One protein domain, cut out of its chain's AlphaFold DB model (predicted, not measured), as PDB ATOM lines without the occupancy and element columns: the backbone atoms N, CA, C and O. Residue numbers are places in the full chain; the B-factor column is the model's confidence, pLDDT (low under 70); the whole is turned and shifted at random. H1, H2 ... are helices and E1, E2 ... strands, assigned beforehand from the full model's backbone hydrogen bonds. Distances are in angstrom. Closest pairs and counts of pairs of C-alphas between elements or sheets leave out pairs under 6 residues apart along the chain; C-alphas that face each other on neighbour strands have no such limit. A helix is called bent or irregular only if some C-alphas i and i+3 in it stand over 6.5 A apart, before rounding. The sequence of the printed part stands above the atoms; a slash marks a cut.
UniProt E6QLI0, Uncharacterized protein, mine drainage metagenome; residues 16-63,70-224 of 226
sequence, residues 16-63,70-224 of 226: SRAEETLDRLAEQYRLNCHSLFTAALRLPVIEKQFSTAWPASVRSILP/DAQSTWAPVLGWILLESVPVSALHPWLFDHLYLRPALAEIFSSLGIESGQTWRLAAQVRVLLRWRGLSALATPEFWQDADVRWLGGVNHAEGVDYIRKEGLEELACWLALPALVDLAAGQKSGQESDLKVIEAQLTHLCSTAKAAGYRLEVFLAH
ATOM      1  N   SER A  16     167.133 192.898 199.759       78.00
ATOM      2  CA  SER A  16     168.559 192.767 199.418       78.00
ATOM      3  C   SER A  16     168.785 191.834 198.221       78.00
ATOM      4  O   SER A  16     169.574 192.146 197.335       78.00
ATOM      5  N   ARG A  17     168.019 190.738 198.109       79.75
ATOM      6  CA  ARG A  17     168.089 189.853 196.928       79.75
ATOM      7  C   ARG A  17     167.541 190.496 195.653       79.75
ATOM      8  O   ARG A  17     167.996 190.160 194.558       79.75
ATOM      9  N   ALA A  18     166.532 191.359 195.773       81.25
ATOM     10  CA  ALA A  18     165.963 192.071 194.633       81.25
ATOM     11  C   ALA A  18     166.950 193.119 194.098       81.25
ATOM     12  O   ALA A  18     167.177 193.166 192.890       81.25
ATOM     13  N   GLU A  19     167.594 193.877 194.986       85.88
ATOM     14  CA  GLU A  19     168.644 194.847 194.646       85.88
ATOM     15  C   GLU A  19     169.844 194.163 193.974       85.88
ATOM     16  O   GLU A  19     170.197 194.517 192.851       85.88
ATOM     17  N   GLU A  20     170.368 193.077 194.554       88.00
ATOM     18  CA  GLU A  20     171.446 192.278 193.940       88.00
ATOM     19  C   GLU A  20     171.069 191.706 192.563       88.00
ATOM     20  O   GLU A  20     171.920 191.442 191.711       88.00
ATOM     21  N   THR A  21     169.783 191.450 192.324       88.12
ATOM     22  CA  THR A  21     169.309 190.976 191.020       88.12
ATOM     23  C   THR A  21     169.256 192.113 190.008       88.12
ATOM     24  O   THR A  21     169.697 191.922 188.876       88.12
ATOM     25  N   LEU A  22     168.780 193.294 190.406       87.50
ATOM     26  CA  LEU A  22     168.762 194.480 189.550       87.50
ATOM     27  C   LEU A  22     170.176 194.924 189.167       87.50
ATOM     28  O   LEU A  22     170.415 195.178 187.988       87.50
ATOM     29  N   ASP A  23     171.118 194.920 190.109       91.88
ATOM     30  CA  ASP A  23     172.517 195.274 189.841       91.88
ATOM     31  C   ASP A  23     173.160 194.315 188.832       91.88
ATOM     32  O   ASP A  23     173.823 194.742 187.885       91.88
ATOM     33  N   ARG A  24     172.901 193.007 188.968       90.88
ATOM     34  CA  ARG A  24     173.371 192.005 187.997       90.88
ATOM     35  C   ARG A  24     172.767 192.210 186.611       90.88
ATOM     36  O   ARG A  24     173.481 192.076 185.619       90.88
ATOM     37  N   LEU A  25     171.476 192.532 186.524       91.38
ATOM     38  CA  LEU A  25     170.819 192.809 185.242       91.38
ATOM     39  C   LEU A  25     171.361 194.096 184.604       91.38
ATOM     40  O   LEU A  25     171.626 194.113 183.404       91.38
ATOM     41  N   ALA A  26     171.577 195.150 185.391       91.50
ATOM     42  CA  ALA A  26     172.152 196.404 184.911       91.50
ATOM     43  C   ALA A  26     173.578 196.205 184.378       91.50
ATOM     44  O   ALA A  26     173.916 196.701 183.301       91.50
ATOM     45  N   GLU A  27     174.397 195.426 185.086       93.94
ATOM     46  CA  GLU A  27     175.748 195.102 184.638       93.94
ATOM     47  C   GLU A  27     175.733 194.249 183.364       93.94
ATOM     48  O   GLU A  27     176.452 194.552 182.410       93.94
ATOM     49  N   GLN A  28     174.855 193.244 183.283       92.94
ATOM     50  CA  GLN A  28     174.698 192.442 182.067       92.94
ATOM     51  C   GLN A  28     174.274 193.300 180.867       92.94
ATOM     52  O   GLN A  28     174.847 193.171 179.787       92.94
ATOM     53  N   TYR A  29     173.310 194.204 181.059       93.25
ATOM     54  CA  TYR A  29     172.869 195.149 180.033       93.25
ATOM     55  C   TYR A  29     174.027 196.013 179.523       93.25
ATOM     56  O   TYR A  29     174.230 196.143 178.313       93.25
ATOM     57  N   ARG A  30     174.823 196.570 180.443       95.00
ATOM     58  CA  ARG A  30     175.985 197.408 180.124       95.00
ATOM     59  C   ARG A  30     177.032 196.638 179.320       95.00
ATOM     60  O   ARG A  30     177.541 197.163 178.327       95.00
ATOM     61  N   LEU A  31     177.343 195.409 179.733       95.06
ATOM     62  CA  LEU A  31     178.301 194.542 179.042       95.06
ATOM     63  C   LEU A  31     177.814 194.172 177.634       95.06
ATOM     64  O   LEU A  31     178.588 194.287 176.682       95.06
ATOM     65  N   ASN A  32     176.535 193.815 177.491       93.56
ATOM     66  CA  ASN A  32     175.917 193.511 176.197       93.56
ATOM     67  C   ASN A  32     175.970 194.721 175.254       93.56
ATOM     68  O   ASN A  32     176.470 194.599 174.134       93.56
ATOM     69  N   CYS A  33     175.557 195.901 175.736       94.94
ATOM     70  CA  CYS A  33     175.592 197.143 174.959       94.94
ATOM     71  C   CYS A  33     177.007 197.443 174.470       94.94
ATOM     72  O   CYS A  33     177.222 197.721 173.292       94.94
ATOM     73  N   HIS A  34     177.985 197.381 175.380       96.12
ATOM     74  CA  HIS A  34     179.377 197.681 175.062       96.12
ATOM     75  C   HIS A  34     179.951 196.708 174.027       96.12
ATOM     76  O   HIS A  34     180.628 197.137 173.088       96.12
ATOM     77  N   SER A  35     179.665 195.412 174.183       95.12
ATOM     78  CA  SER A  35     180.126 194.366 173.272       95.12
ATOM     79  C   SER A  35     179.544 194.542 171.869       95.12
ATOM     80  O   SER A  35     180.305 194.663 170.905       95.12
ATOM     81  N   LEU A  36     178.215 194.650 171.759       95.31
ATOM     82  CA  LEU A  36     177.522 194.818 170.480       95.31
ATOM     83  C   LEU A  36     177.903 196.129 169.788       95.31
ATOM     84  O   LEU A  36     178.171 196.132 168.590       95.31
ATOM     85  N   PHE A  37     177.992 197.236 170.532       96.31
ATOM     86  CA  PHE A  37     178.407 198.526 169.976       96.31
ATOM     87  C   PHE A  37     179.834 198.478 169.426       96.31
ATOM     88  O   PHE A  37     180.080 198.892 168.294       96.31
ATOM     89  N   THR A  38     180.772 197.919 170.192       95.75
ATOM     90  CA  THR A  38     182.176 197.813 169.770       95.75
ATOM     91  C   THR A  38     182.331 196.939 168.525       95.75
ATOM     92  O   THR A  38     183.140 197.248 167.647       95.75
ATOM     93  N   ALA A  39     181.543 195.871 168.421       95.06
ATOM     94  CA  ALA A  39     181.480 195.054 167.219       95.06
ATOM     95  C   ALA A  39     180.864 195.833 166.040       95.06
ATOM     96  O   ALA A  39     181.467 195.901 164.969       95.06
ATOM     97  N   ALA A  40     179.736 196.516 166.242       95.19
ATOM     98  CA  ALA A  40     179.075 197.302 165.201       95.19
ATOM     99  C   ALA A  40     179.968 198.412 164.610       95.19
ATOM    100  O   ALA A  40     179.914 198.660 163.405       95.19
ATOM    101  N   LEU A  41     180.865 199.024 165.398       94.31
ATOM    102  CA  LEU A  41     181.862 199.998 164.908       94.31
ATOM    103  C   LEU A  41     182.779 199.455 163.800       94.31
ATOM    104  O   LEU A  41     183.371 200.236 163.054       94.31
ATOM    105  N   ARG A  42     182.900 198.131 163.667       91.81
ATOM    106  CA  ARG A  42     183.710 197.480 162.630       91.81
ATOM    107  C   ARG A  42     182.912 197.128 161.370       91.81
ATOM    108  O   ARG A  42     183.524 196.682 160.401       91.81
ATOM    109  N   LEU A  43     181.597 197.362 161.330       90.00
ATOM    110  CA  LEU A  43     180.765 197.095 160.145       90.00
ATOM    111  C   LEU A  43     181.295 197.771 158.866       90.00
ATOM    112  O   LEU A  43     181.424 197.065 157.866       90.00
ATOM    113  N   PRO A  44     181.732 199.050 158.874       89.06
ATOM    114  CA  PRO A  44     182.288 199.666 157.664       89.06
ATOM    115  C   PRO A  44     183.615 199.045 157.197       89.06
ATOM    116  O   PRO A  44     184.038 199.249 156.059       89.06
ATOM    117  N   VAL A  45     184.318 198.317 158.073       87.19
ATOM    118  CA  VAL A  45     185.518 197.551 157.703       87.19
ATOM    119  C   VAL A  45     185.120 196.229 157.055       87.19
ATOM    120  O   VAL A  45     185.707 195.874 156.037       87.19
ATOM    121  N   ILE A  46     184.109 195.537 157.595       85.56
ATOM    122  CA  ILE A  46     183.565 194.305 156.998       85.56
ATOM    123  C   ILE A  46     182.996 194.578 155.611       85.56
ATOM    124  O   ILE A  46     183.243 193.803 154.695       85.56
ATOM    125  N   GLU A  47     182.290 195.693 155.423       84.44
ATOM    126  CA  GLU A  47     181.740 196.082 154.120       84.44
ATOM    127  C   GLU A  47     182.810 196.065 153.010       84.44
ATOM    128  O   GLU A  47     182.568 195.578 151.910       84.44
ATOM    129  N   LYS A  48     184.031 196.523 153.314       82.69
ATOM    130  CA  LYS A  48     185.158 196.554 152.361       82.69
ATOM    131  C   LYS A  48     185.707 195.171 152.008       82.69
ATOM    132  O   LYS A  48     186.496 195.068 151.074       82.69
ATOM    133  N   GLN A  49     185.343 194.143 152.769       84.88
ATOM    134  CA  GLN A  49     185.774 192.759 152.564       84.88
ATOM    135  C   GLN A  49     184.795 191.965 151.691       84.88
ATOM    136  O   GLN A  49     185.118 190.843 151.304       84.88
ATOM    137  N   PHE A  50     183.625 192.527 151.365       80.88
ATOM    138  CA  PHE A  50     182.701 191.894 150.430       80.88
ATOM    139  C   PHE A  50     183.336 191.765 149.037       80.88
ATOM    140  O   PHE A  50     183.981 192.686 148.527       80.88
ATOM    141  N   SER A  51     183.129 190.612 148.408       81.06
ATOM    142  CA  SER A  51     183.605 190.277 147.065       81.06
ATOM    143  C   SER A  51     182.887 191.063 145.969       81.06
ATOM    144  O   SER A  51     183.444 191.281 144.891       81.06
ATOM    145  N   THR A  52     181.664 191.526 146.239       74.12
ATOM    146  CA  THR A  52     180.890 192.379 145.333       74.12
ATOM    147  C   THR A  52     180.470 193.663 146.031       74.12
ATOM    148  O   THR A  52     180.176 193.683 147.226       74.12
ATOM    149  N   ALA A  53     180.435 194.764 145.278       67.56
ATOM    150  CA  ALA A  53     179.915 196.013 145.809       67.56
ATOM    151  C   ALA A  53     178.439 195.837 146.177       67.56
ATOM    152  O   ALA A  53     177.648 195.342 145.372       67.56
ATOM    153  N   TRP A  54     178.068 196.297 147.369       67.81
ATOM    154  CA  TRP A  54     176.681 196.273 147.802       67.81
ATOM    155  C   TRP A  54     175.780 197.042 146.827       67.81
ATOM    156  O   TRP A  54     176.198 198.105 146.326       67.81
ATOM    157  N   PRO A  55     174.548 196.548 146.578       69.06
ATOM    158  CA  PRO A  55     173.547 197.300 145.837       69.06
ATOM    159  C   PRO A  55     173.377 198.702 146.427       69.06
ATOM    160  O   PRO A  55     173.520 198.907 147.634       69.06
ATOM    161  N   ALA A  56     173.080 199.686 145.578       70.50
ATOM    162  CA  ALA A  56     172.973 201.080 146.010       70.50
ATOM    163  C   ALA A  56     171.924 201.276 147.125       70.50
ATOM    164  O   ALA A  56     172.173 202.041 148.052       70.50
ATOM    165  N   SER A  57     170.817 200.530 147.065       72.44
ATOM    166  CA  SER A  57     169.741 200.465 148.069       72.44
ATOM    167  C   SER A  57     170.238 200.072 149.465       72.44
ATOM    168  O   SER A  57     169.722 200.547 150.472       72.44
ATOM    169  N   VAL A  58     171.285 199.249 149.547       75.25
ATOM    170  CA  VAL A  58     171.805 198.714 150.811       75.25
ATOM    171  C   VAL A  58     172.757 199.693 151.505       75.25
ATOM    172  O   VAL A  58     172.849 199.711 152.734       75.25
ATOM    173  N   ARG A  59     173.439 200.562 150.747       77.06
ATOM    174  CA  ARG A  59     174.395 201.540 151.308       77.06
ATOM    175  C   ARG A  59     173.740 202.531 152.273       77.06
ATOM    176  O   ARG A  59     174.422 203.080 153.130       77.06
ATOM    177  N   SER A  60     172.430 202.741 152.143       79.12
ATOM    178  CA  SER A  60     171.610 203.562 153.041       79.12
ATOM    179  C   SER A  60     171.017 202.805 154.235       79.12
ATOM    180  O   SER A  60     170.298 203.411 155.023       79.12
ATOM    181  N   ILE A  61     171.285 201.501 154.379       86.75
ATOM    182  CA  ILE A  61     170.701 200.656 155.433       86.75
ATOM    183  C   ILE A  61     171.685 200.391 156.565       86.75
ATOM    184  O   ILE A  61     171.324 200.550 157.728       86.75
ATOM    185  N   LEU A  62     172.918 199.986 156.248       88.50
ATOM    186  CA  LEU A  62     173.925 199.685 157.267       88.50
ATOM    187  C   LEU A  62     175.008 200.770 157.316       88.50
ATOM    188  O   LEU A  62     175.288 201.407 156.297       88.50
ATOM    189  N   PRO A  63     175.640 200.974 158.486       90.56
ATOM    190  CA  PRO A  63     176.748 201.902 158.625       90.56
ATOM    191  C   PRO A  63     177.870 201.627 157.625       90.56
ATOM    192  O   PRO A  63     178.446 200.540 157.605       90.56
ATOM    193  N   ASP A  70     173.807 209.221 154.754       86.75
ATOM    194  CA  ASP A  70     173.457 209.891 155.998       86.75
ATOM    195  C   ASP A  70     173.814 208.978 157.180       86.75
ATOM    196  O   ASP A  70     173.207 207.924 157.410       86.75
ATOM    197  N   ALA A  71     174.840 209.384 157.928       88.69
ATOM    198  CA  ALA A  71     175.304 208.660 159.102       88.69
ATOM    199  C   ALA A  71     174.197 208.528 160.158       88.69
ATOM    200  O   ALA A  71     174.135 207.508 160.840       88.69
ATOM    201  N   GLN A  72     173.306 209.517 160.281       90.69
ATOM    202  CA  GLN A  72     172.221 209.468 161.258       90.69
ATOM    203  C   GLN A  72     171.211 208.384 160.878       90.69
ATOM    204  O   GLN A  72     170.916 207.518 161.700       90.69
ATOM    205  N   SER A  73     170.763 208.359 159.619       90.62
ATOM    206  CA  SER A  73     169.821 207.350 159.117       90.62
ATOM    207  C   SER A  73     170.345 205.911 159.173       90.62
ATOM    208  O   SER A  73     169.549 204.989 159.328       90.62
ATOM    209  N   THR A  74     171.662 205.700 159.077       92.31
ATOM    210  CA  THR A  74     172.269 204.356 159.136       92.31
ATOM    211  C   THR A  74     172.607 203.911 160.561       92.31
ATOM    212  O   THR A  74     172.374 202.757 160.917       92.31
ATOM    213  N   TRP A  75     173.124 204.805 161.413       94.56
ATOM    214  CA  TRP A  75     173.499 204.453 162.789       94.56
ATOM    215  C   TRP A  75     172.325 204.429 163.761       94.56
ATOM    216  O   TRP A  75     172.311 203.585 164.655       94.56
ATOM    217  N   ALA A  76     171.342 205.319 163.613       95.38
ATOM    218  CA  ALA A  76     170.209 205.406 164.533       95.38
ATOM    219  C   ALA A  76     169.450 204.072 164.721       95.38
ATOM    220  O   ALA A  76     169.291 203.657 165.874       95.38
ATOM    221  N   PRO A  77     169.035 203.343 163.662       96.06
ATOM    222  CA  PRO A  77     168.359 202.057 163.834       96.06
ATOM    223  C   PRO A  77     169.296 200.981 164.401       96.06
ATOM    224  O   PRO A  77     168.858 200.159 165.202       96.06
ATOM    225  N   VAL A  78     170.589 200.989 164.053       96.31
ATOM    226  CA  VAL A  78     171.565 200.023 164.590       96.31
ATOM    227  C   VAL A  78     171.736 200.214 166.093       96.31
ATOM    228  O   VAL A  78     171.673 199.246 166.844       96.31
ATOM    229  N   LEU A  79     171.888 201.459 166.549       96.50
ATOM    230  CA  LEU A  79     171.983 201.780 167.974       96.50
ATOM    231  C   LEU A  79     170.679 201.466 168.714       96.50
ATOM    232  O   LEU A  79     170.726 200.898 169.803       96.50
ATOM    233  N   GLY A  80     169.526 201.779 168.115       95.81
ATOM    234  CA  GLY A  80     168.218 201.426 168.671       95.81
ATOM    235  C   GLY A  80     168.058 199.917 168.864       95.81
ATOM    236  O   GLY A  80     167.634 199.475 169.931       95.81
ATOM    237  N   TRP A  81     168.464 199.123 167.871       95.44
ATOM    238  CA  TRP A  81     168.491 197.665 167.985       95.44
ATOM    239  C   TRP A  81     169.470 197.188 169.059       95.44
ATOM    240  O   TRP A  81     169.064 196.397 169.901       95.44
ATOM    241  N   ILE A  82     170.708 197.697 169.107       95.31
ATOM    242  CA  ILE A  82     171.705 197.304 170.121       95.31
ATOM    243  C   ILE A  82     171.190 197.546 171.541       95.31
ATOM    244  O   ILE A  82     171.326 196.671 172.395       95.31
ATOM    245  N   LEU A  83     170.597 198.717 171.797       94.69
ATOM    246  CA  LEU A  83     170.053 199.053 173.113       94.69
ATOM    247  C   LEU A  83     168.939 198.079 173.507       94.69
ATOM    248  O   LEU A  83     168.972 197.518 174.595       94.69
ATOM    249  N   LEU A  84     167.980 197.828 172.616       93.38
ATOM    250  CA  LEU A  84     166.851 196.944 172.918       93.38
ATOM    251  C   LEU A  84     167.245 195.465 172.983       93.38
ATOM    252  O   LEU A  84     166.710 194.726 173.805       93.38
ATOM    253  N   GLU A  85     168.206 195.045 172.168       91.69
ATOM    254  CA  GLU A  85     168.735 193.684 172.170       91.69
ATOM    255  C   GLU A  85     169.546 193.374 173.428       91.69
ATOM    256  O   GLU A  85     169.581 192.239 173.897       91.69
ATOM    257  N   SER A  86     170.200 194.386 173.993       92.88
ATOM    258  CA  SER A  86     171.043 194.212 175.174       92.88
ATOM    259  C   SER A  86     170.248 193.964 176.451       92.88
ATOM    260  O   SER A  86     170.844 193.573 177.458       92.88
ATOM    261  N   VAL A  87     168.930 194.201 176.436       89.75
ATOM    262  CA  VAL A  87     168.057 194.029 177.599       89.75
ATOM    263  C   VAL A  87     168.053 192.546 178.016       89.75
ATOM    264  O   VAL A  87     167.605 191.698 177.250       89.75
ATOM    265  N   PRO A  88     168.509 192.202 179.237       78.25
ATOM    266  CA  PRO A  88     168.741 190.820 179.677       78.25
ATOM    267  C   PRO A  88     167.458 190.067 180.077       78.25
ATOM    268  O   PRO A  88     167.491 189.172 180.921       78.25
ATOM    269  N   VAL A  89     166.315 190.420 179.486       70.50
ATOM    270  CA  VAL A  89     165.086 189.620 179.546       70.50
ATOM    271  C   VAL A  89     164.974 188.844 178.247       70.50
ATOM    272  O   VAL A  89     165.081 189.416 177.168       70.50
ATOM    273  N   SER A  90     164.774 187.530 178.359       59.34
ATOM    274  CA  SER A  90     164.606 186.632 177.220       59.34
ATOM    275  C   SER A  90     163.522 187.168 176.281       59.34
ATOM    276  O   SER A  90     162.337 187.068 176.578       59.34
ATOM    277  N   ALA A  91     163.978 187.739 175.166       57.09
ATOM    278  CA  ALA A  91     163.213 188.393 174.117       57.09
ATOM    279  C   ALA A  91     162.397 189.610 174.584       57.09
ATOM    280  O   ALA A  91     161.275 189.487 175.081       57.09
ATOM    281  N   LEU A  92     162.886 190.811 174.259       69.56
ATOM    282  CA  LEU A  92     161.995 191.939 173.999       69.56
ATOM    283  C   LEU A  92     161.168 191.598 172.743       69.56
ATOM    284  O   LEU A  92     161.482 191.991 171.624       69.56
ATOM    285  N   HIS A  93     160.158 190.745 172.935       75.19
ATOM    286  CA  HIS A  93     159.321 190.208 171.874       75.19
ATOM    287  C   HIS A  93     158.532 191.360 171.232       75.19
ATOM    288  O   HIS A  93     158.153 192.297 171.939       75.19
ATOM    289  N   PRO A  94     158.203 191.293 169.932       79.44
ATOM    290  CA  PRO A  94     157.422 192.317 169.233       79.44
ATOM    291  C   PRO A  94     156.161 192.759 169.967       79.44
ATOM    292  O   PRO A  94     155.855 193.940 170.001       79.44
ATOM    293  N   TRP A  95     155.484 191.822 170.632       85.69
ATOM    294  CA  TRP A  95     154.339 192.141 171.483       85.69
ATOM    295  C   TRP A  95     154.680 193.172 172.571       85.69
ATOM    296  O   TRP A  95     153.948 194.140 172.735       85.69
ATOM    297  N   LEU A  96     155.792 192.993 173.292       88.56
ATOM    298  CA  LEU A  96     156.212 193.923 174.340       88.56
ATOM    299  C   LEU A  96     156.665 195.256 173.737       88.56
ATOM    300  O   LEU A  96     156.348 196.309 174.278       88.56
ATOM    301  N   PHE A  97     157.362 195.210 172.599       91.31
ATOM    302  CA  PHE A  97     157.767 196.403 171.860       91.31
ATOM    303  C   PHE A  97     156.562 197.273 171.471       91.31
ATOM    304  O   PHE A  97     156.571 198.488 171.687       91.31
ATOM    305  N   ASP A  98     155.511 196.643 170.948       91.38
ATOM    306  CA  ASP A  98     154.275 197.316 170.556       91.38
ATOM    307  C   ASP A  98     153.493 197.805 171.788       91.38
ATOM    308  O   ASP A  98     153.002 198.932 171.801       91.38
ATOM    309  N   HIS A  99     153.432 197.004 172.858       92.75
ATOM    310  CA  HIS A  99     152.705 197.351 174.085       92.75
ATOM    311  C   HIS A  99     153.346 198.503 174.871       92.75
ATOM    312  O   HIS A  99     152.651 199.286 175.512       92.75
ATOM    313  N   LEU A 100     154.673 198.630 174.801       92.81
ATOM    314  CA  LEU A 100     155.425 199.746 175.375       92.81
ATOM    315  C   LEU A 100     155.471 200.973 174.450       92.81
ATOM    316  O   LEU A 100     156.160 201.939 174.769       92.81
ATOM    317  N   TYR A 101     154.765 200.951 173.313       94.94
ATOM    318  CA  TYR A 101     154.761 202.031 172.321       94.94
ATOM    319  C   TYR A 101     156.175 202.429 171.860       94.94
ATOM    320  O   TYR A 101     156.454 203.600 171.583       94.94
ATOM    321  N   LEU A 102     157.079 201.450 171.730       94.81
ATOM    322  CA  LEU A 102     158.468 201.730 171.354       94.81
ATOM    323  C   LEU A 102     158.600 202.187 169.901       94.81
ATOM    324  O   LEU A 102     159.537 202.914 169.587       94.81
ATOM    325  N   ARG A 103     157.661 201.830 169.011       94.69
ATOM    326  CA  ARG A 103     157.698 202.302 167.618       94.69
ATOM    327  C   ARG A 103     157.544 203.829 167.513       94.69
ATOM    328  O   ARG A 103     158.446 204.438 166.938       94.69
ATOM    329  N   PRO A 104     156.476 204.464 168.049       95.81
ATOM    330  CA  PRO A 104     156.404 205.924 168.108       95.81
ATOM    331  C   PRO A 104     157.583 206.555 168.849       95.81
ATOM    332  O   PRO A 104     158.168 207.504 168.340       95.81
ATOM    333  N   ALA A 105     157.985 205.995 169.997       96.94
ATOM    334  CA  ALA A 105     159.087 206.545 170.787       96.94
ATOM    335  C   ALA A 105     160.406 206.578 169.997       96.94
ATOM    336  O   ALA A 105     161.087 207.600 169.962       96.94
ATOM    337  N   LEU A 106     160.750 205.490 169.300       96.94
ATOM    338  CA  LEU A 106     161.921 205.456 168.424       96.94
ATOM    339  C   LEU A 106     161.782 206.422 167.247       96.94
ATOM    340  O   LEU A 106     162.751 207.096 166.914       96.94
ATOM    341  N   ALA A 107     160.601 206.528 166.632       96.44
ATOM    342  CA  ALA A 107     160.384 207.463 165.532       96.44
ATOM    343  C   ALA A 107     160.581 208.930 165.971       96.44
ATOM    344  O   ALA A 107     161.191 209.712 165.239       96.44
ATOM    345  N   GLU A 108     160.130 209.296 167.173       96.44
ATOM    346  CA  GLU A 108     160.360 210.618 167.771       96.44
ATOM    347  C   GLU A 108     161.838 210.850 168.103       96.44
ATOM    348  O   GLU A 108     162.391 211.894 167.751       96.44
ATOM    349  N   ILE A 109     162.512 209.859 168.701       96.06
ATOM    350  CA  ILE A 109     163.956 209.918 168.967       96.06
ATOM    351  C   ILE A 109     164.721 210.131 167.658       96.06
ATOM    352  O   ILE A 109     165.544 211.037 167.568       96.06
ATOM    353  N   PHE A 110     164.424 209.356 166.616       95.88
ATOM    354  CA  PHE A 110     165.068 209.491 165.310       95.88
ATOM    355  C   PHE A 110     164.766 210.842 164.658       95.88
ATOM    356  O   PHE A 110     165.664 211.453 164.082       95.88
ATOM    357  N   SER A 111     163.549 211.364 164.816       95.00
ATOM    358  CA  SER A 111     163.209 212.710 164.348       95.00
ATOM    359  C   SER A 111     164.032 213.781 165.065       95.00
ATOM    360  O   SER A 111     164.520 214.705 164.415       95.00
ATOM    361  N   SER A 112     164.265 213.631 166.374       94.88
ATOM    362  CA  SER A 112     165.100 214.554 167.156       94.88
ATOM    363  C   SER A 112     166.570 214.570 166.716       94.88
ATOM    364  O   SER A 112     167.268 215.553 166.952       94.88
ATOM    365  N   LEU A 113     167.028 213.515 166.030       93.06
ATOM    366  CA  LEU A 113     168.360 213.456 165.427       93.06
ATOM    367  C   LEU A 113     168.444 214.208 164.091       93.06
ATOM    368  O   LEU A 113     169.549 214.390 163.599       93.06
ATOM    369  N   GLY A 114     167.326 214.683 163.530       91.44
ATOM    370  CA  GLY A 114     167.281 215.393 162.245       91.44
ATOM    371  C   GLY A 114     166.854 214.529 161.054       91.44
ATOM    372  O   GLY A 114     166.896 215.002 159.922       91.44
ATOM    373  N   ILE A 115     166.419 213.287 161.293       93.06
ATOM    374  CA  ILE A 115     165.959 212.372 160.241       93.06
ATOM    375  C   ILE A 115     164.552 212.781 159.778       93.06
ATOM    376  O   ILE A 115     163.674 213.075 160.594       93.06
ATOM    377  N   GLU A 116     164.323 212.772 158.462       88.25
ATOM    378  CA  GLU A 116     163.033 213.124 157.862       88.25
ATOM    379  C   GLU A 116     161.886 212.255 158.398       88.25
ATOM    380  O   GLU A 116     161.994 211.031 158.506       88.25
ATOM    381  N   SER A 117     160.746 212.884 158.689       75.19
ATOM    382  CA  SER A 117     159.629 212.266 159.417       75.19
ATOM    383  C   SER A 117     159.038 211.017 158.754       75.19
ATOM    384  O   SER A 117     158.527 210.150 159.455       75.19
ATOM    385  N   GLY A 118     159.109 210.882 157.425       80.75
ATOM    386  CA  GLY A 118     158.681 209.661 156.731       80.75
ATOM    387  C   GLY A 118     159.629 208.479 156.956       80.75
ATOM    388  O   GLY A 118     159.193 207.330 157.050       80.75
ATOM    389  N   GLN A 119     160.926 208.761 157.093       89.94
ATOM    390  CA  GLN A 119     161.968 207.754 157.248       89.94
ATOM    391  C   GLN A 119     162.058 207.242 158.689       89.94
ATOM    392  O   GLN A 119     162.315 206.059 158.898       89.94
ATOM    393  N   THR A 120     161.773 208.073 159.693       95.31
ATOM    394  CA  THR A 120     161.866 207.675 161.111       95.31
ATOM    395  C   THR A 120     160.995 206.463 161.453       95.31
ATOM    396  O   THR A 120     161.449 205.544 162.136       95.31
ATOM    397  N   TRP A 121     159.778 206.387 160.904       95.25
ATOM    398  CA  TRP A 121     158.892 205.228 161.064       95.25
ATOM    399  C   TRP A 121     159.431 203.964 160.394       95.25
ATOM    400  O   TRP A 121     159.192 202.860 160.892       95.25
ATOM    401  N   ARG A 122     160.157 204.117 159.277       94.56
ATOM    402  CA  ARG A 122     160.822 203.015 158.568       94.56
ATOM    403  C   ARG A 122     161.943 202.442 159.427       94.56
ATOM    404  O   ARG A 122     161.980 201.235 159.648       94.56
ATOM    405  N   LEU A 123     162.779 203.318 159.982       95.69
ATOM    406  CA  LEU A 123     163.882 202.948 160.869       95.69
ATOM    407  C   LEU A 123     163.379 202.280 162.160       95.69
ATOM    408  O   LEU A 123     163.926 201.271 162.596       95.69
ATOM    409  N   ALA A 124     162.293 202.782 162.756       96.44
ATOM    410  CA  ALA A 124     161.699 202.165 163.944       96.44
ATOM    411  C   ALA A 124     161.119 200.766 163.651       96.44
ATOM    412  O   ALA A 124     161.269 199.844 164.456       96.44
ATOM    413  N   ALA A 125     160.492 200.581 162.483       95.75
ATOM    414  CA  ALA A 125     159.992 199.278 162.044       95.75
ATOM    415  C   ALA A 125     161.127 198.274 161.788       95.75
ATOM    416  O   ALA A 125     161.004 197.106 162.153       95.75
ATOM    417  N   GLN A 126     162.249 198.725 161.221       95.69
ATOM    418  CA  GLN A 126     163.453 197.907 161.059       95.69
ATOM    419  C   GLN A 126     163.942 197.359 162.405       95.69
ATOM    420  O   GLN A 126     164.158 196.150 162.530       95.69
ATOM    421  N   VAL A 127     164.038 198.207 163.436       95.69
ATOM    422  CA  VAL A 127     164.406 197.766 164.793       95.69
ATOM    423  C   VAL A 127     163.455 196.674 165.291       95.69
ATOM    424  O   VAL A 127     163.917 195.617 165.718       95.69
ATOM    425  N   ARG A 128     162.134 196.872 165.162       95.25
ATOM    426  CA  ARG A 128     161.132 195.870 165.574       95.25
ATOM    427  C   ARG A 128     161.295 194.541 164.839       95.25
ATOM    428  O   ARG A 128     161.242 193.482 165.463       95.25
ATOM    429  N   VAL A 129     161.503 194.593 163.523       95.19
ATOM    430  CA  VAL A 129     161.689 193.399 162.689       95.19
ATOM    431  C   VAL A 129     162.915 192.608 163.137       95.19
ATOM    432  O   VAL A 129     162.810 191.393 163.256       95.19
ATOM    433  N   LEU A 130     164.033 193.265 163.457       93.81
ATOM    434  CA  LEU A 130     165.274 192.574 163.834       93.81
ATOM    435  C   LEU A 130     165.269 192.002 165.258       93.81
ATOM    436  O   LEU A 130     165.981 191.040 165.548       93.81
ATOM    437  N   LEU A 131     164.443 192.568 166.143       91.81
ATOM    438  CA  LEU A 131     164.163 191.987 167.460       91.81
ATOM    439  C   LEU A 131     163.344 190.688 167.354       91.81
ATOM    440  O   LEU A 131     163.407 189.847 168.249       91.81
ATOM    441  N   ARG A 132     162.585 190.506 166.261       91.12
ATOM    442  CA  ARG A 132     161.779 189.300 165.998       91.12
ATOM    443  C   ARG A 132     162.513 188.260 165.166       91.12
ATOM    444  O   ARG A 132     162.500 187.075 165.483       91.12
ATOM    445  N   TRP A 133     163.047 188.712 164.043       92.12
ATOM    446  CA  TRP A 133     163.509 187.891 162.942       92.12
ATOM    447  C   TRP A 133     165.002 188.075 162.781       92.12
ATOM    448  O   TRP A 133     165.509 189.195 162.805       92.12
ATOM    449  N   ARG A 134     165.710 186.963 162.603       86.62
ATOM    450  CA  ARG A 134     167.161 186.958 162.467       86.62
ATOM    451  C   ARG A 134     167.585 186.013 161.377       86.62
ATOM    452  O   ARG A 134     167.046 184.915 161.262       86.62
ATOM    453  N   GLY A 135     168.609 186.435 160.651       90.25
ATOM    454  CA  GLY A 135     169.178 185.635 159.592       90.25
ATOM    455  C   GLY A 135     168.330 185.654 158.327       90.25
ATOM    456  O   GLY A 135     167.138 185.960 158.309       90.25
ATOM    457  N   LEU A 136     169.010 185.325 157.241       90.88
ATOM    458  CA  LEU A 136     168.479 185.412 155.889       90.88
ATOM    459  C   LEU A 136     167.393 184.369 155.605       90.88
ATOM    460  O   LEU A 136     166.501 184.628 154.804       90.88
ATOM    461  N   SER A 137     167.414 183.235 156.308       90.94
ATOM    462  CA  SER A 137     166.422 182.166 156.153       90.94
ATOM    463  C   SER A 137     164.997 182.612 156.484       90.94
ATOM    464  O   SER A 137     164.053 182.066 155.919       90.94
ATOM    465  N   ALA A 138     164.818 183.639 157.326       93.50
ATOM    466  CA  ALA A 138     163.497 184.187 157.632       93.50
ATOM    467  C   ALA A 138     162.751 184.641 156.361       93.50
ATOM    468  O   ALA A 138     161.545 184.428 156.255       93.50
ATOM    469  N   LEU A 139     163.464 185.181 155.364       94.00
ATOM    470  CA  LEU A 139     162.869 185.653 154.106       94.00
ATOM    471  C   LEU A 139     162.189 184.547 153.298       94.00
ATOM    472  O   LEU A 139     161.267 184.841 152.544       94.00
ATOM    473  N   ALA A 140     162.622 183.297 153.452       91.25
ATOM    474  CA  ALA A 140     162.056 182.155 152.741       91.25
ATOM    475  C   ALA A 140     160.811 181.565 153.437       91.25
ATOM    476  O   ALA A 140     160.255 180.579 152.962       91.25
ATOM    477  N   THR A 141     160.364 182.146 154.558       93.44
ATOM    478  CA  THR A 141     159.244 181.613 155.349       93.44
ATOM    479  C   THR A 141     157.960 182.419 155.141       93.44
ATOM    480  O   THR A 141     158.004 183.652 155.175       93.44
ATOM    481  N   PRO A 142     156.789 181.777 154.969       95.00
ATOM    482  CA  PRO A 142     155.512 182.487 154.909       95.00
ATOM    483  C   PRO A 142     155.233 183.328 156.161       95.00
ATOM    484  O   PRO A 142     154.687 184.425 156.053       95.00
ATOM    485  N   GLU A 143     155.632 182.849 157.341       94.69
ATOM    486  CA  GLU A 143     155.390 183.499 158.632       94.69
ATOM    487  C   GLU A 143     156.041 184.883 158.715       94.69
ATOM    488  O   GLU A 143     155.458 185.802 159.297       94.69
ATOM    489  N   PHE A 144     157.218 185.052 158.104       95.62
ATOM    490  CA  PHE A 144     157.897 186.342 158.006       95.62
ATOM    491  C   PHE A 144     157.042 187.366 157.251       95.62
ATOM    492  O   PHE A 144     156.844 188.486 157.723       95.62
ATOM    493  N   TRP A 145     156.452 186.962 156.124       96.44
ATOM    494  CA  TRP A 145     155.660 187.834 155.251       96.44
ATOM    495  C   TRP A 145     154.216 188.063 155.706       96.44
ATOM    496  O   TRP A 145     153.501 188.831 155.060       96.44
ATOM    497  N   GLN A 146     153.780 187.447 156.809       94.88
ATOM    498  CA  GLN A 146     152.517 187.798 157.471       94.88
ATOM    499  C   GLN A 146     152.643 189.032 158.373       94.88
ATOM    500  O   GLN A 146     151.638 189.612 158.782       94.88
ATOM    501  N   ASP A 147     153.867 189.458 158.695       94.94
ATOM    502  CA  ASP A 147     154.092 190.643 159.513       94.94
ATOM    503  C   ASP A 147     153.875 191.933 158.694       94.94
ATOM    504  O   ASP A 147     154.443 192.125 157.615       94.94
ATOM    505  N   ALA A 148     153.042 192.843 159.210       94.00
ATOM    506  CA  ALA A 148     152.675 194.076 158.516       94.00
ATOM    507  C   ALA A 148     153.874 195.001 158.242       94.00
ATOM    508  O   ALA A 148     153.939 195.603 157.169       94.00
ATOM    509  N   ASP A 149     154.845 195.085 159.160       95.75
ATOM    510  CA  ASP A 149     156.041 195.898 158.916       95.75
ATOM    511  C   ASP A 149     156.952 195.247 157.898       95.75
ATOM    512  O   ASP A 149     157.519 195.953 157.074       95.75
ATOM    513  N   VAL A 150     157.063 193.920 157.903       97.06
ATOM    514  CA  VAL A 150     157.824 193.206 156.875       97.06
ATOM    515  C   VAL A 150     157.249 193.497 155.491       97.06
ATOM    516  O   VAL A 150     157.989 193.898 154.591       97.06
ATOM    517  N   ARG A 151     155.926 193.372 155.321       97.50
ATOM    518  CA  ARG A 151     155.257 193.661 154.041       97.50
ATOM    519  C   ARG A 151     155.446 195.115 153.616       97.50
ATOM    520  O   ARG A 151     155.733 195.384 152.450       97.50
ATOM    521  N   TRP A 152     155.329 196.050 154.559       96.38
ATOM    522  CA  TRP A 152     155.527 197.475 154.300       96.38
ATOM    523  C   TRP A 152     156.980 197.811 153.935       96.38
ATOM    524  O   TRP A 152     157.237 198.503 152.946       96.38
ATOM    525  N   LEU A 153     157.949 197.279 154.684       96.25
ATOM    526  CA  LEU A 153     159.378 197.470 154.442       96.25
ATOM    527  C   LEU A 153     159.807 196.868 153.101       96.25
ATOM    528  O   LEU A 153     160.478 197.555 152.327       96.25
ATOM    529  N   GLY A 154     159.351 195.649 152.803       95.88
ATOM    530  CA  GLY A 154     159.589 194.947 151.539       95.88
ATOM    531  C   GLY A 154     158.843 195.546 150.344       95.88
ATOM    532  O   GLY A 154     159.113 195.181 149.201       95.88
ATOM    533  N   GLY A 155     157.923 196.484 150.581       96.25
ATOM    534  CA  GLY A 155     157.153 197.127 149.524       96.25
ATOM    535  C   GLY A 155     156.231 196.163 148.792       96.25
ATOM    536  O   GLY A 155     156.163 196.228 147.566       96.25
ATOM    537  N   VAL A 156     155.577 195.264 149.529       97.38
ATOM    538  CA  VAL A 156     154.654 194.285 148.959       97.38
ATOM    539  C   VAL A 156     153.404 194.995 148.444       97.38
ATOM    540  O   VAL A 156     152.727 195.684 149.206       97.38
ATOM    541  N   ASN A 157     153.096 194.820 147.160       95.94
ATOM    542  CA  ASN A 157     151.910 195.386 146.516       95.94
ATOM    543  C   ASN A 157     151.086 194.290 145.844       95.94
ATOM    544  O   ASN A 157     151.646 193.350 145.290       95.94
ATOM    545  N   HIS A 158     149.766 194.455 145.847       96.25
ATOM    546  CA  HIS A 158     148.841 193.523 145.216       96.25
ATOM    547  C   HIS A 158     148.457 194.004 143.813       96.25
ATOM    548  O   HIS A 158     147.965 195.125 143.659       96.25
ATOM    549  N   ALA A 159     148.648 193.163 142.800       94.62
ATOM    550  CA  ALA A 159     148.234 193.440 141.428       94.62
ATOM    551  C   ALA A 159     147.753 192.155 140.750       94.62
ATOM    552  O   ALA A 159     148.423 191.129 140.808       94.62
ATOM    553  N   GLU A 160     146.584 192.214 140.105       92.38
ATOM    554  CA  GLU A 160     146.012 191.090 139.341       92.38
ATOM    555  C   GLU A 160     145.893 189.776 140.142       92.38
ATOM    556  O   GLU A 160     146.056 188.686 139.600       92.38
ATOM    557  N   GLY A 161     145.599 189.861 141.445       93.69
ATOM    558  CA  GLY A 161     145.470 188.679 142.301       93.69
ATOM    559  C   GLY A 161     146.796 188.113 142.819       93.69
ATOM    560  O   GLY A 161     146.778 187.048 143.427       93.69
ATOM    561  N   VAL A 162     147.921 188.801 142.596       95.62
ATOM    562  CA  VAL A 162     149.272 188.354 142.970       95.62
ATOM    563  C   VAL A 162     149.972 189.419 143.812       95.62
ATOM    564  O   VAL A 162     149.905 190.611 143.491       95.62
ATOM    565  N   ASP A 163     150.670 188.999 144.866       97.38
ATOM    566  CA  ASP A 163     151.515 189.891 145.656       97.38
ATOM    567  C   ASP A 163     152.933 189.976 145.067       97.38
ATOM    568  O   ASP A 163     153.606 188.972 144.836       97.38
ATOM    569  N   TYR A 164     153.423 191.196 144.858       97.81
ATOM    570  CA  TYR A 164     154.765 191.470 144.345       97.81
ATOM    571  C   TYR A 164     155.617 192.156 145.402       97.81
ATOM    572  O   TYR A 164     155.224 193.190 145.943       97.81
ATOM    573  N   ILE A 165     156.812 191.622 145.651       97.25
ATOM    574  CA  ILE A 165     157.828 192.257 146.493       97.25
ATOM    575  C   ILE A 165     158.589 193.281 145.646       97.25
ATOM    576  O   ILE A 165     158.964 193.013 144.504       97.25
ATOM    577  N   ARG A 166     158.883 194.456 146.201       95.88
ATOM    578  CA  ARG A 166     159.772 195.405 145.527       95.88
ATOM    579  C   ARG A 166     161.209 194.898 145.618       95.88
ATOM    580  O   ARG A 166     161.677 194.606 146.717       95.88
ATOM    581  N   LYS A 167     161.935 194.861 144.498       93.75
ATOM    582  CA  LYS A 167     163.338 194.418 144.453       93.75
ATOM    583  C   LYS A 167     164.199 195.081 145.535       93.75
ATOM    584  O   LYS A 167     164.835 194.384 146.318       93.75
ATOM    585  N   GLU A 168     164.185 196.409 145.598       93.44
ATOM    586  CA  GLU A 168     164.988 197.169 146.560       93.44
ATOM    587  C   GLU A 168     164.536 196.874 147.995       93.44
ATOM    588  O   GLU A 168     165.364 196.719 148.881       93.44
ATOM    589  N   GLY A 169     163.228 196.704 148.218       94.44
ATOM    590  CA  GLY A 169     162.688 196.342 149.529       94.44
ATOM    591  C   GLY A 169     163.171 194.973 150.016       94.44
ATOM    592  O   GLY A 169     163.466 194.819 151.199       94.44
ATOM    593  N   LEU A 170     163.298 193.995 149.113       94.25
ATOM    594  CA  LEU A 170     163.872 192.688 149.429       94.25
ATOM    595  C   LEU A 170     165.364 192.791 149.772       94.25
ATOM    596  O   LEU A 170     165.790 192.231 150.778       94.25
ATOM    597  N   GLU A 171     166.145 193.507 148.957       92.25
ATOM    598  CA  GLU A 171     167.586 193.708 149.182       92.25
ATOM    599  C   GLU A 171     167.849 194.414 150.523       92.25
ATOM    600  O   GLU A 171     168.695 193.980 151.306       92.25
ATOM    601  N   GLU A 172     167.078 195.461 150.830       93.50
ATOM    602  CA  GLU A 172     167.163 196.194 152.096       93.50
ATOM    603  C   GLU A 172     166.807 195.311 153.301       93.50
ATOM    604  O   GLU A 172     167.525 195.327 154.303       93.50
ATOM    605  N   LEU A 173     165.732 194.514 153.210       95.19
ATOM    606  CA  LEU A 173     165.347 193.568 154.264       95.19
ATOM    607  C   LEU A 173     166.412 192.492 154.481       95.19
ATOM    608  O   LEU A 173     166.747 192.195 155.625       95.19
ATOM    609  N   ALA A 174     166.954 191.922 153.404       93.06
ATOM    610  CA  ALA A 174     167.978 190.888 153.485       93.06
ATOM    611  C   ALA A 174     169.235 191.402 154.188       93.06
ATOM    612  O   ALA A 174     169.719 190.786 155.138       93.06
ATOM    613  N   CYS A 175     169.719 192.578 153.799       91.50
ATOM    614  CA  CYS A 175     170.879 193.166 154.453       91.50
ATOM    615  C   CYS A 175     170.605 193.551 155.908       91.50
ATOM    616  O   CYS A 175     171.463 193.330 156.760       91.50
ATOM    617  N   TRP A 176     169.408 194.047 156.220       95.06
ATOM    618  CA  TRP A 176     169.033 194.329 157.602       95.06
ATOM    619  C   TRP A 176     168.978 193.060 158.469       95.06
ATOM    620  O   TRP A 176     169.512 193.046 159.575       95.06
ATOM    621  N   LEU A 177     168.424 191.957 157.956       94.88
ATOM    622  CA  LEU A 177     168.372 190.665 158.658       94.88
ATOM    623  C   LEU A 177     169.744 189.995 158.821       94.88
ATOM    624  O   LEU A 177     169.917 189.169 159.723       94.88
ATOM    625  N   ALA A 178     170.714 190.344 157.972       92.88
ATOM    626  CA  ALA A 178     172.100 189.897 158.092       92.88
ATOM    627  C   ALA A 178     172.892 190.657 159.172       92.88
ATOM    628  O   ALA A 178     173.933 190.160 159.605       92.88
ATOM    629  N   LEU A 179     172.413 191.820 159.639       94.38
ATOM    630  CA  LEU A 179     173.128 192.678 160.594       94.38
ATOM    631  C   LEU A 179     173.643 191.925 161.839       94.38
ATOM    632  O   LEU A 179     174.829 192.070 162.133       94.38
ATOM    633  N   PRO A 180     172.854 191.088 162.544       93.50
ATOM    634  CA  PRO A 180     173.343 190.375 163.722       93.50
ATOM    635  C   PRO A 180     174.534 189.467 163.395       93.50
ATOM    636  O   PRO A 180     175.546 189.509 164.084       93.50
ATOM    637  N   ALA A 181     174.468 188.730 162.281       92.00
ATOM    638  CA  ALA A 181     175.564 187.869 161.844       92.00
ATOM    639  C   ALA A 181     176.819 188.674 161.462       92.00
ATOM    640  O   ALA A 181     177.936 188.251 161.753       92.00
ATOM    641  N   LEU A 182     176.652 189.850 160.846       91.62
ATOM    642  CA  LEU A 182     177.764 190.757 160.543       91.62
ATOM    643  C   LEU A 182     178.402 191.330 161.817       91.62
ATOM    644  O   LEU A 182     179.624 191.461 161.886       91.62
ATOM    645  N   VAL A 183     177.600 191.633 162.841       93.19
ATOM    646  CA  VAL A 183     178.088 192.079 164.154       93.19
ATOM    647  C   VAL A 183     178.840 190.954 164.870       93.19
ATOM    648  O   VAL A 183     179.939 191.188 165.372       93.19
ATOM    649  N   ASP A 184     178.336 189.722 164.841       91.06
ATOM    650  CA  ASP A 184     179.034 188.558 165.410       91.06
ATOM    651  C   ASP A 184     180.388 188.315 164.724       91.06
ATOM    652  O   ASP A 184     181.403 188.043 165.379       91.06
ATOM    653  N   LEU A 185     180.429 188.475 163.396       89.75
ATOM    654  CA  LEU A 185     181.673 188.413 162.632       89.75
ATOM    655  C   LEU A 185     182.637 189.521 163.041       89.75
ATOM    656  O   LEU A 185     183.808 189.241 163.306       89.75
ATOM    657  N   ALA A 186     182.158 190.758 163.168       88.94
ATOM    658  CA  ALA A 186     182.957 191.901 163.605       88.94
ATOM    659  C   ALA A 186     183.540 191.735 165.009       88.94
ATOM    660  O   ALA A 186     184.657 192.197 165.280       88.94
ATOM    661  N   ALA A 187     182.806 191.075 165.903       88.06
ATOM    662  CA  ALA A 187     183.258 190.781 167.254       88.06
ATOM    663  C   ALA A 187     184.443 189.795 167.279       88.06
ATOM    664  O   ALA A 187     185.139 189.714 168.290       88.06
ATOM    665  N   GLY A 188     184.714 189.082 166.177       76.88
ATOM    666  CA  GLY A 188     185.769 188.066 166.108       76.88
ATOM    667  C   GLY A 188     185.397 186.771 166.835       76.88
ATOM    668  O   GLY A 188     186.277 185.992 167.185       76.88
ATOM    669  N   GLN A 189     184.101 186.534 167.069       60.16
ATOM    670  CA  GLN A 189     183.615 185.349 167.784       60.16
ATOM    671  C   GLN A 189     183.697 184.054 166.952       60.16
ATOM    672  O   GLN A 189     183.467 182.972 167.487       60.16
ATOM    673  N   LYS A 190     184.070 184.134 165.666       53.75
ATOM    674  CA  LYS A 190     184.272 182.978 164.783       53.75
ATOM    675  C   LYS A 190     185.678 182.988 164.182       53.75
ATOM    676  O   LYS A 190     186.090 183.957 163.551       53.75
ATOM    677  N   SER A 191     186.407 181.886 164.341       48.03
ATOM    678  CA  SER A 191     187.782 181.670 163.857       48.03
ATOM    679  C   SER A 191     187.900 181.472 162.329       48.03
ATOM    680  O   SER A 191     188.931 181.008 161.849       48.03
ATOM    681  N   GLY A 192     186.873 181.859 161.559       59.28
ATOM    682  CA  GLY A 192     186.767 181.710 160.103       59.28
ATOM    683  C   GLY A 192     186.057 182.890 159.422       59.28
ATOM    684  O   GLY A 192     185.228 182.678 158.541       59.28
ATOM    685  N   GLN A 193     186.364 184.130 159.824       60.38
ATOM    686  CA  GLN A 193     185.690 185.352 159.346       60.38
ATOM    687  C   GLN A 193     185.513 185.428 157.816       60.38
ATOM    688  O   GLN A 193     184.426 185.761 157.351       60.38
ATOM    689  N   GLU A 194     186.535 185.080 157.022       61.47
ATOM    690  CA  GLU A 194     186.424 185.087 155.553       61.47
ATOM    691  C   GLU A 194     185.480 184.007 155.006       61.47
ATOM    692  O   GLU A 194     184.784 184.244 154.019       61.47
ATOM    693  N   SER A 195     185.446 182.813 155.612       71.56
ATOM    694  CA  SER A 195     184.523 181.757 155.178       71.56
ATOM    695  C   SER A 195     183.084 182.087 155.551       71.56
ATOM    696  O   SER A 195     182.186 181.875 154.743       71.56
ATOM    697  N   ASP A 196     182.864 182.661 156.731       82.44
ATOM    698  CA  ASP A 196     181.525 183.032 157.184       82.44
ATOM    699  C   ASP A 196     180.955 184.222 156.400       82.44
ATOM    700  O   ASP A 196     179.771 184.228 156.064       82.44
ATOM    701  N   LEU A 197     181.793 185.205 156.043       86.44
ATOM    702  CA  LEU A 197     181.371 186.311 155.183       86.44
ATOM    703  C   LEU A 197     180.930 185.797 153.805       86.44
ATOM    704  O   LEU A 197     179.857 186.161 153.331       86.44
ATOM    705  N   LYS A 198     181.698 184.876 153.205       86.44
ATOM    706  CA  LYS A 198     181.331 184.227 151.935       86.44
ATOM    707  C   LYS A 198     180.014 183.456 152.020       86.44
ATOM    708  O   LYS A 198     179.281 183.418 151.036       86.44
ATOM    709  N   VAL A 199     179.695 182.857 153.170       89.12
ATOM    710  CA  VAL A 199     178.395 182.200 153.385       89.12
ATOM    711  C   VAL A 199     177.260 183.223 153.337       89.12
ATOM    712  O   VAL A 199     176.285 182.999 152.621       89.12
ATOM    713  N   ILE A 200     177.402 184.365 154.021       88.94
ATOM    714  CA  ILE A 200     176.403 185.447 153.978       88.94
ATOM    715  C   ILE A 200     176.238 185.970 152.541       88.94
ATOM    716  O   ILE A 200     175.114 186.129 152.068       88.94
ATOM    717  N   GLU A 201     177.339 186.188 151.818       88.75
ATOM    718  CA  GLU A 201     177.302 186.628 150.416       88.75
ATOM    719  C   GLU A 201     176.599 185.629 149.495       88.75
ATOM    720  O   GLU A 201     175.791 186.021 148.647       88.75
ATOM    721  N   ALA A 202     176.888 184.337 149.662       89.06
ATOM    722  CA  ALA A 202     176.263 183.276 148.885       89.06
ATOM    723  C   ALA A 202     174.753 183.214 149.149       89.06
ATOM    724  O   ALA A 202     173.977 183.132 148.198       89.06
ATOM    725  N   GLN A 203     174.332 183.332 150.412       89.88
ATOM    726  CA  GLN A 203     172.917 183.360 150.794       89.88
ATOM    727  C   GLN A 203     172.189 184.582 150.219       89.88
ATOM    728  O   GLN A 203     171.121 184.431 149.627       89.88
ATOM    729  N   LEU A 204     172.775 185.781 150.324       88.88
ATOM    730  CA  LEU A 204     172.219 187.003 149.725       88.88
ATOM    731  C   LEU A 204     172.074 186.867 148.206       88.88
ATOM    732  O   LEU A 204     171.018 187.165 147.645       88.88
ATOM    733  N   THR A 205     173.121 186.378 147.537       89.12
ATOM    734  CA  THR A 205     173.122 186.171 146.082       89.12
ATOM    735  C   THR A 205     172.052 185.166 145.674       89.12
ATOM    736  O   THR A 205     171.303 185.413 144.724       89.12
ATOM    737  N   HIS A 206     171.950 184.056 146.408       89.81
ATOM    738  CA  HIS A 206     170.952 183.028 146.166       89.81
ATOM    739  C   HIS A 206     169.534 183.593 146.311       89.81
ATOM    740  O   HIS A 206     168.776 183.544 145.344       89.81
ATOM    741  N   LEU A 207     169.217 184.243 147.435       90.56
ATOM    742  CA  LEU A 207     167.913 184.871 147.689       90.56
ATOM    743  C   LEU A 207     167.503 185.852 146.586       90.56
ATOM    744  O   LEU A 207     166.401 185.751 146.040       90.56
ATOM    745  N   CYS A 208     168.398 186.767 146.207       89.88
ATOM    746  CA  CYS A 208     168.128 187.734 145.144       89.88
ATOM    747  C   CYS A 208     167.918 187.051 143.783       89.88
ATOM    748  O   CYS A 208     167.059 187.469 143.003       89.88
ATOM    749  N   SER A 209     168.672 185.984 143.490       91.12
ATOM    750  CA  SER A 209     168.505 185.211 142.255       91.12
ATOM    751  C   SER A 209     167.173 184.452 142.217       91.12
ATOM    752  O   SER A 209     166.489 184.492 141.193       91.12
ATOM    753  N   THR A 210     166.757 183.860 143.341       92.81
ATOM    754  CA  THR A 210     165.483 183.145 143.492       92.81
ATOM    755  C   THR A 210     164.302 184.101 143.356       92.81
ATOM    756  O   THR A 210     163.385 183.842 142.575       92.81
ATOM    757  N   ALA A 211     164.348 185.265 144.010       93.31
ATOM    758  CA  ALA A 211     163.312 186.289 143.865       93.31
ATOM    759  C   ALA A 211     163.216 186.817 142.427       93.31
ATOM    760  O   ALA A 211     162.119 186.961 141.884       93.31
ATOM    761  N   LYS A 212     164.359 187.043 141.766       94.12
ATOM    762  CA  LYS A 212     164.389 187.439 140.354       94.12
ATOM    763  C   LYS A 212     163.791 186.359 139.446       94.12
ATOM    764  O   LYS A 212     163.017 186.700 138.555       94.12
ATOM    765  N   ALA A 213     164.109 185.083 139.672       95.38
ATOM    766  CA  ALA A 213     163.549 183.958 138.918       95.38
ATOM    767  C   ALA A 213     162.031 183.809 139.129       95.38
ATOM    768  O   ALA A 213     161.301 183.502 138.188       95.38
ATOM    769  N   ALA A 214     161.540 184.116 140.332       95.50
ATOM    770  CA  ALA A 214     160.112 184.174 140.645       95.50
ATOM    771  C   ALA A 214     159.384 185.369 139.990       95.50
ATOM    772  O   ALA A 214     158.149 185.434 140.024       95.50
ATOM    773  N   GLY A 215     160.119 186.315 139.392       95.75
ATOM    774  CA  GLY A 215     159.575 187.586 138.911       95.75
ATOM    775  C   GLY A 215     159.108 188.488 140.054       95.75
ATOM    776  O   GLY A 215     158.172 189.258 139.874       95.75
ATOM    777  N   TYR A 216     159.716 188.343 141.236       96.25
ATOM    778  CA  TYR A 216     159.349 189.004 142.495       96.25
ATOM    779  C   TYR A 216     157.914 188.748 142.983       96.25
ATOM    780  O   TYR A 216     157.438 189.444 143.877       96.25
ATOM    781  N   ARG A 217     157.235 187.730 142.442       96.81
ATOM    782  CA  ARG A 217     155.942 187.256 142.950       96.81
ATOM    783  C   ARG A 217     156.166 186.527 144.267       96.81
ATOM    784  O   ARG A 217     156.888 185.526 144.288       96.81
ATOM    785  N   LEU A 218     155.573 187.031 145.343       95.81
ATOM    786  CA  LEU A 218     155.809 186.575 146.710       95.81
ATOM    787  C   LEU A 218     155.480 185.089 146.868       95.81
ATOM    788  O   LEU A 218     156.278 184.333 147.409       95.81
ATOM    789  N   GLU A 219     154.349 184.642 146.335       94.88
ATOM    790  CA  GLU A 219     153.895 183.256 146.455       94.88
ATOM    791  C   GLU A 219     154.819 182.292 145.702       94.88
ATOM    792  O   GLU A 219     155.110 181.203 146.185       94.88
ATOM    793  N   VAL A 220     155.329 182.700 144.535       95.25
ATOM    794  CA  VAL A 220     156.273 181.890 143.743       95.25
ATOM    795  C   VAL A 220     157.646 181.848 144.408       95.25
ATOM    796  O   VAL A 220     158.294 180.803 144.407       95.25
ATOM    797  N   PHE A 221     158.077 182.967 144.993       94.50
ATOM    798  CA  PHE A 221     159.303 183.046 145.781       94.50
ATOM    799  C   PHE A 221     159.240 182.117 147.003       94.50
ATOM    800  O   PHE A 221     160.179 181.365 147.240       94.50
ATOM    801  N   LEU A 222     158.104 182.089 147.708       93.38
ATOM    802  CA  LEU A 222     157.877 181.221 148.869       93.38
ATOM    803  C   LEU A 222     157.625 179.750 148.523       93.38
ATOM    804  O   LEU A 222     157.789 178.897 149.386       93.38
ATOM    805  N   ALA A 223     157.226 179.437 147.287       86.56
ATOM    806  CA  ALA A 223     157.029 178.061 146.822       86.56
ATOM    807  C   ALA A 223     158.345 177.314 146.535       86.56
ATOM    808  O   ALA A 223     158.318 176.107 146.300       86.56
ATOM    809  N   HIS A 224     159.480 178.016 146.580       68.94
ATOM    810  CA  HIS A 224     160.821 177.438 146.492       68.94
ATOM    811  C   HIS A 224     161.597 177.700 147.795       68.94
ATOM    812  O   HIS A 224     162.635 178.366 147.750       68.94
TER     813      HIS A 224
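Overview. This is residues 16 to 63 and 70 to 224 of the 226 residues of an uncharacterized protein of mine drainage metagenome (UniProt E6QLI0). A helical body is built along a long hairpin of H10, near its middle, and H11; beside it lies a bundle of H3, H5 and H6, up and down, each running against the one before. The long helix H1 reaches away from one end of H10 as an arm whose residues 16 to 23 stick out, while the small strand hairpin E1-E2 lies at the opposite end of the longest axis. The printed part has 203 residues, with elements in the order H1 to H9, E1, E2, H10 to H12; it is mostly helix, with one antiparallel sheet, E1 - E2. It is compact, with a radius of gyration of the C-alphas of 17.7 A, yet elongated, spanning 63 by 40 by 33 A.

Along the chain. H1, residues 16 to 40, begins at C-alpha 16 (168.559, 192.767, 199.418) and is 36.1 A long. H2 is 43 to 47, H3 71 to 85 (20.9 A), H4 94 to 99, H5 102 to 112 (15.0 A) and H6 117 to 132 (24.0 A). H7 is 136 to 140, H8 142 to 145, H9 148 to 153, E1 157 to 159 and E2 162 to 164. H10, 167 to 186, is 27.5 A long, H11, 193 to 213, is 30.2 A, and H12, 218 to 222, ends at C-alpha 222 (157.877, 181.221, 148.869). H10 is irregular, C-alphas 177 and 180 being 7.1 A apart, with a kink of 44 degrees near residue 180; H3 is only just irregular, C-alphas 74 and 77 being 6.53 A apart.

Arrangement. The closest pairs below are C-alphas. H10 is the hub and touches six helices. H10 and H11 run opposite ways at a shallow tilt of 13 degrees, Leu 185 and Gln 193 6.0 A apart. Residues 36 to 40 of H1 touch H10, Ala 39 and Ala 186 5.0 A apart. H2 touches H10, the C-alphas of Leu 43 and Ala 186 being 6.6 A apart, and H7 touches H10 too, the C-alphas of Leu 136 and Leu 177 being 5.9 A apart. H6 touches H3 at Trp 81 and Val 127, 5.2 A; H5, its hairpin partner, at Ala 107 and Thr 120, 4.7 A; H4 at Pro 94 and Arg 132, 6.2 A; and H9 at Ala 125 and Asp 149, 6.1 A. H8 is close to but not clearly touching H7, Ala 138 and Phe 144 6.0 A apart. Asp 163 of E2 and Leu 218 of H12 are 5.5 A apart. E1 and E2 are antiparallel, N 157 and O 164 2.9 A apart, within hydrogen-bond range. Every O i to N i+4 pair is within that range in H1, H2, H4, H5, H9, H11 and H12, but 9 of 11 in H3, 10 of 12 in H6, 14 of 16 in H10 and 0 of 1 in H7, where 2 of 2 O i to N i+3 pairs are; H8, with 4 residues, is too short for any O i to N i+4 pair.

Size, cuts and confidence. The C-alphas farthest apart, of Ser 16 and Glu 160, are 64.2 A apart. Residues 64 to 69 are not printed, with 9.0 A between C-alphas 63 and 70. Of the links printed whole, none is long. Mean pLDDT of the printed part is 89.4; residues 53 to 55, 90 to 92, 189 to 194 and 224 are under 70.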